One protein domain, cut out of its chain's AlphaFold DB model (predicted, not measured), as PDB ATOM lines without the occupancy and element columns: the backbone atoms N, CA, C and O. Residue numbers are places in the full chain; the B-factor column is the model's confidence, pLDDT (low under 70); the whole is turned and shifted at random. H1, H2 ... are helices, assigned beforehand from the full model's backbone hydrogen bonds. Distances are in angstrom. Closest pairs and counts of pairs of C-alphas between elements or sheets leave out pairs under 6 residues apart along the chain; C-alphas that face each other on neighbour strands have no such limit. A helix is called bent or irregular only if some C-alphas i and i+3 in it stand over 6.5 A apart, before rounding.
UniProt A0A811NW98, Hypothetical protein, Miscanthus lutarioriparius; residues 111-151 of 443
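What this domain is: This is residues 111 to 151 of the 443 residues of the protein "Hypothetical protein" of Miscanthus lutarioriparius (UniProt A0A811NW98). Two helices follow one another along an elongated, loosely folded shape, with a looped-out link between them and a first stretch, residues 111 to 120, that sticks out at one end. The link, residues 128 to 137, folds back beside H1 before H2 sets off, and H2 makes the other end. The printed part has 41 residues, with two named helices in the order H1, H2 and no named strand; the class is all helix. The whole is loose, with a radius of gyration of the C-alphas of 11.9 A, and spans 38 by 22 by 15 A.

How they stand to each other: Residues 111 to 120, of which 118 to 120 belong to H1, residues 118 to 127, stand free. A short link of 10 residues joins H1 to H2, residues 138 to 151. H1 and H2 are near each other, with no pair of C-alphas within 8 A but 5 pairs within 10 A. In both helices every O i to N i+4 pair is within hydrogen-bond range.

Where its parts are: The printed part begins at Glu 111, with its C-alpha at (28.979, -27.256, -11.241). H1 begins at Val 118, C-alpha (19.467, -42.944, -9.160), and measures 13.9 A from first to last C-alpha. H2 measures 19.8 A and ends at Gln 151, C-alpha (20.624, -56.956, -33.146). Neither helix is bent.

The domain as a whole: The C-alphas of Glu 111 and Val 150, the two farthest apart, are 38.2 A apart. Without the stretch that stands free, the body of 31 residues spans 27 by 16 by 11 A. The printed part has no cut and no long link. The mean pLDDT of the printed part is 73.8; residues 112 to 114, 135 to 136 and 144 to 151 are under 70.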
ATOM      1  N   GLU A 111      28.912 -26.423 -12.434       73.56
ATOM      2  CA  GLU A 111      28.979 -27.256 -11.241       73.56
ATOM      3  C   GLU A 111      28.763 -28.721 -11.644       73.56
ATOM      4  O   GLU A 111      27.679 -29.124 -12.083       73.56
ATOM      5  N   VAL A 112      29.814 -29.535 -11.510       64.88
ATOM      6  CA  VAL A 112      29.706 -30.975 -11.729       64.88
ATOM      7  C   VAL A 112      28.950 -31.533 -10.538       64.88
ATOM      8  O   VAL A 112      29.545 -31.913  -9.528       64.88
ATOM      9  N   LYS A 113      27.624 -31.589 -10.661       68.38
ATOM     10  CA  LYS A 113      26.763 -32.255  -9.688       68.38
ATOM     11  C   LYS A 113      27.189 -33.711  -9.591       68.38
ATOM     12  O   LYS A 113      26.811 -34.549 -10.406       68.38
ATOM     13  N   CYS A 114      27.980 -34.019  -8.570       65.88
ATOM     14  CA  CYS A 114      28.354 -35.382  -8.204       65.88
ATOM     15  C   CYS A 114      27.201 -36.064  -7.454       65.88
ATOM     16  O   CYS A 114      27.410 -36.794  -6.487       65.88
ATOM     17  N   GLU A 115      25.972 -35.798  -7.884       76.94
ATOM     18  CA  GLU A 115      24.792 -36.464  -7.376       76.94
ATOM     19  C   GLU A 115      24.730 -37.846  -8.023       76.94
ATOM     20  O   GLU A 115      24.893 -38.017  -9.236       76.94
ATOM     21  N   LEU A 116      24.518 -38.867  -7.196       72.56
ATOM     22  CA  LEU A 116      24.158 -40.183  -7.694       72.56
ATOM     23  C   LEU A 116      22.746 -40.073  -8.267       72.56
ATOM     24  O   LEU A 116      21.768 -40.233  -7.541       72.56
ATOM     25  N   ASP A 117      22.646 -39.788  -9.564       80.44
ATOM     26  CA  ASP A 117      21.374 -39.830 -10.272       80.44
ATOM     27  C   ASP A 117      20.891 -41.283 -10.309       80.44
ATOM     28  O   ASP A 117      21.284 -42.096 -11.154       80.44
ATOM     29  N   VAL A 118      20.051 -41.615  -9.331       84.50
ATOM     30  CA  VAL A 118      19.467 -42.944  -9.160       84.50
ATOM     31  C   VAL A 118      18.709 -43.355 -10.421       84.50
ATOM     32  O   VAL A 118      18.775 -44.521 -10.799       84.50
ATOM     33  N   ASN A 119      18.083 -42.407 -11.130       85.06
ATOM     34  CA  ASN A 119      17.361 -42.688 -12.367       85.06
ATOM     35  C   ASN A 119      18.325 -43.019 -13.507       85.06
ATOM     36  O   ASN A 119      18.083 -43.973 -14.243       85.06
ATOM     37  N   ALA A 120      19.437 -42.293 -13.642       82.44
ATOM     38  CA  ALA A 120      20.470 -42.623 -14.626       82.44
ATOM     39  C   ALA A 120      21.133 -43.977 -14.324       82.44
ATOM     40  O   ALA A 120      21.393 -44.768 -15.237       82.44
ATOM     41  N   ILE A 121      21.374 -44.280 -13.046       82.50
ATOM     42  CA  ILE A 121      21.921 -45.566 -12.603       82.50
ATOM     43  C   ILE A 121      20.941 -46.701 -12.915       82.50
ATOM     44  O   ILE A 121      21.347 -47.687 -13.534       82.50
ATOM     45  N   ASP A 122      19.668 -46.560 -12.541       85.69
ATOM     46  CA  ASP A 122      18.614 -47.539 -12.824       85.69
ATOM     47  C   ASP A 122      18.409 -47.697 -14.340       85.69
ATOM     48  O   ASP A 122      18.285 -48.821 -14.829       85.69
ATOM     49  N   PHE A 123      18.468 -46.607 -15.114       86.38
ATOM     50  CA  PHE A 123      18.394 -46.638 -16.576       86.38
ATOM     51  C   PHE A 123      19.539 -47.450 -17.188       86.38
ATOM     52  O   PHE A 123      19.300 -48.329 -18.018       86.38
ATOM     53  N   ILE A 124      20.787 -47.200 -16.775       82.31
ATOM     54  CA  ILE A 124      21.949 -47.966 -17.245       82.31
ATOM     55  C   ILE A 124      21.821 -49.433 -16.818       82.31
ATOM     56  O   ILE A 124      22.067 -50.332 -17.625       82.31
ATOM     57  N   GLN A 125      21.405 -49.701 -15.580       85.75
ATOM     58  CA  GLN A 125      21.214 -51.067 -15.098       85.75
ATOM     59  C   GLN A 125      20.143 -51.809 -15.907       85.75
ATOM     60  O   GLN A 125      20.403 -52.920 -16.370       85.75
ATOM     61  N   ALA A 126      18.997 -51.180 -16.175       86.44
ATOM     62  CA  ALA A 126      17.931 -51.739 -17.000       86.44
ATOM     63  C   ALA A 126      18.390 -51.972 -18.448       86.44
ATOM     64  O   ALA A 126      18.225 -53.071 -18.983       86.44
ATOM     65  N   LYS A 127      19.037 -50.974 -19.064       87.12
ATOM     66  CA  LYS A 127      19.509 -51.029 -20.458       87.12
ATOM     67  C   LYS A 127      20.498 -52.169 -20.696       87.12
ATOM     68  O   LYS A 127      20.412 -52.851 -21.713       87.12
ATOM     69  N   TYR A 128      21.410 -52.401 -19.755       82.81
ATOM     70  CA  TYR A 128      22.434 -53.444 -19.870       82.81
ATOM     71  C   TYR A 128      22.088 -54.730 -19.105       82.81
ATOM     72  O   TYR A 128      22.949 -55.601 -18.959       82.81
ATOM     73  N   LYS A 129      20.842 -54.869 -18.625       86.88
ATOM     74  CA  LYS A 129      20.353 -56.026 -17.850       86.88
ATOM     75  C   LYS A 129      21.259 -56.368 -16.657       86.88
ATOM     76  O   LYS A 129      21.516 -57.533 -16.353       86.88
ATOM     77  N   ILE A 130      21.782 -55.341 -15.996       84.44
ATOM     78  CA  ILE A 130      22.628 -55.461 -14.810       84.44
ATOM     79  C   ILE A 130      21.700 -55.554 -13.604       84.44
ATOM     80  O   ILE A 130      20.819 -54.718 -13.432       84.44
ATOM     81  N   ALA A 131      21.883 -56.581 -12.774       83.00
ATOM     82  CA  ALA A 131      21.059 -56.765 -11.584       83.00
ATOM     83  C   ALA A 131      21.141 -55.539 -10.660       83.00
ATOM     84  O   ALA A 131      22.236 -55.024 -10.402       83.00
ATOM     85  N   ARG A 132      19.985 -55.106 -10.145       76.62
ATOM     86  CA  ARG A 132      19.880 -53.936  -9.269       76.62
ATOM     87  C   ARG A 132      20.785 -54.090  -8.048       76.62
ATOM     88  O   ARG A 132      20.886 -55.174  -7.476       76.62
ATOM     89  N   GLY A 133      21.487 -53.019  -7.689       76.00
ATOM     90  CA  GLY A 133      22.451 -53.018  -6.581       76.00
ATOM     91  C   GLY A 133      23.815 -53.645  -6.903       76.00
ATOM     92  O   GLY A 133      24.714 -53.595  -6.067       76.00
ATOM     93  N   LYS A 134      24.029 -54.189  -8.112       73.00
ATOM     94  CA  LYS A 134      25.366 -54.605  -8.560       73.00
ATOM     95  C   LYS A 134      26.036 -53.495  -9.360       73.00
ATOM     96  O   LYS A 134      25.474 -52.954 -10.311       73.00
ATOM     97  N   ALA A 135      27.286 -53.195  -9.010       69.81
ATOM     98  CA  ALA A 135      28.097 -52.249  -9.763       69.81
ATOM     99  C   ALA A 135      28.285 -52.744 -11.215       69.81
ATOM    100  O   ALA A 135      28.684 -53.897 -11.422       69.81
ATOM    101  N   PRO A 136      28.064 -51.890 -12.231       66.94
ATOM    102  CA  PRO A 136      28.245 -52.279 -13.621       66.94
ATOM    103  C   PRO A 136      29.675 -52.756 -13.886       66.94
ATOM    104  O   PRO A 136      30.634 -51.993 -13.713       66.94
ATOM    105  N   ARG A 137      29.851 -54.013 -14.313       73.75
ATOM    106  CA  ARG A 137      31.161 -54.523 -14.755       73.75
ATOM    107  C   ARG A 137      31.344 -54.193 -16.232       73.75
ATOM    108  O   ARG A 137      30.453 -54.472 -17.030       73.75
ATOM    109  N   ILE A 138      32.512 -53.662 -16.598       73.62
ATOM    110  CA  ILE A 138      32.813 -53.265 -17.985       73.62
ATOM    111  C   ILE A 138      32.583 -54.432 -18.957       73.62
ATOM    112  O   ILE A 138      31.974 -54.247 -19.999       73.62
ATOM    113  N   GLY A 139      32.950 -55.659 -18.564       74.31
ATOM    114  CA  GLY A 139      32.744 -56.857 -19.378       74.31
ATOM    115  C   GLY A 139      31.274 -57.257 -19.550       74.31
ATOM    116  O   GLY A 139      30.926 -57.812 -20.582       74.31
ATOM    117  N   ALA A 140      30.397 -56.959 -18.585       70.56
ATOM    118  CA  ALA A 140      28.957 -57.206 -18.727       70.56
ATOM    119  C   ALA A 140      28.318 -56.200 -19.698       70.56
ATOM    120  O   ALA A 140      27.510 -56.582 -20.543       70.56
ATOM    121  N   ILE A 141      28.753 -54.938 -19.631       72.88
ATOM    122  CA  ILE A 141      28.379 -53.901 -20.601       72.88
ATOM    123  C   ILE A 141      28.901 -54.275 -21.995       72.88
ATOM    124  O   ILE A 141      28.148 -54.203 -22.953       72.88
ATOM    125  N   LEU A 142      30.147 -54.751 -22.113       76.19
ATOM    126  CA  LEU A 142      30.735 -55.153 -23.396       76.19
ATOM    127  C   LEU A 142      30.030 -56.372 -24.014       76.19
ATOM    128  O   LEU A 142      29.809 -56.424 -25.218       76.19
ATOM    129  N   LYS A 143      29.660 -57.363 -23.194       75.31
ATOM    130  CA  LYS A 143      28.923 -58.553 -23.652       75.31
ATOM    131  C   LYS A 143      27.504 -58.207 -24.103       75.31
ATOM    132  O   LYS A 143      27.044 -58.713 -25.124       75.31
ATOM    133  N   SER A 144      26.816 -57.341 -23.359       65.31
ATOM    134  CA  SER A 144      25.476 -56.877 -23.733       65.31
ATOM    135  C   SER A 144      25.514 -55.940 -24.941       65.31
ATOM    136  O   SER A 144      24.668 -56.077 -25.821       65.31
ATOM    137  N   SER A 145      26.517 -55.065 -25.064       64.38
ATOM    138  CA  SER A 145      26.697 -54.235 -26.258       64.38
ATOM    139  C   SER A 145      27.072 -55.065 -27.481       64.38
ATOM    140  O   SER A 145      26.542 -54.790 -28.546       64.38
ATOM    141  N   ALA A 146      27.868 -56.130 -27.351       64.56
ATOM    142  CA  ALA A 146      28.139 -57.055 -28.453       64.56
ATOM    143  C   ALA A 146      26.855 -57.735 -28.961       64.56
ATOM    144  O   ALA A 146      26.618 -57.780 -30.163       64.56
ATOM    145  N   HIS A 147      25.977 -58.184 -28.058       57.72
ATOM    146  CA  HIS A 147      24.660 -58.712 -28.441       57.72
ATOM    147  C   HIS A 147      23.736 -57.645 -29.039       57.72
ATOM    148  O   HIS A 147      22.960 -57.946 -29.942       57.72
ATOM    149  N   THR A 148      23.827 -56.405 -28.554       54.12
ATOM    150  CA  THR A 148      23.029 -55.289 -29.072       54.12
ATOM    151  C   THR A 148      23.515 -54.881 -30.456       54.12
ATOM    152  O   THR A 148      22.683 -54.725 -31.322       54.12
ATOM    153  N   VAL A 149      24.825 -54.823 -30.718       51.41
ATOM    154  CA  VAL A 149      25.413 -54.545 -32.045       51.41
ATOM    155  C   VAL A 149      25.056 -55.634 -33.063       51.41
ATOM    156  O   VAL A 149      24.909 -55.342 -34.245       51.41
ATOM    157  N   VAL A 150      24.853 -56.875 -32.615       52.62
ATOM    158  CA  VAL A 150      24.364 -57.967 -33.472       52.62
ATOM    159  C   VAL A 150      22.855 -57.854 -33.760       52.62
ATOM    160  O   VAL A 150      22.406 -58.354 -34.786       52.62
ATOM    161  N   GLN A 151      22.066 -57.174 -32.916       50.44
ATOM    162  CA  GLN A 151      20.624 -56.956 -33.146       50.44
ATOM    163  C   GLN A 151      20.270 -55.577 -33.725       50.44
ATOM    164  O   GLN A 151      19.286 -55.447 -34.446       50.44
TER     165      GLN A 151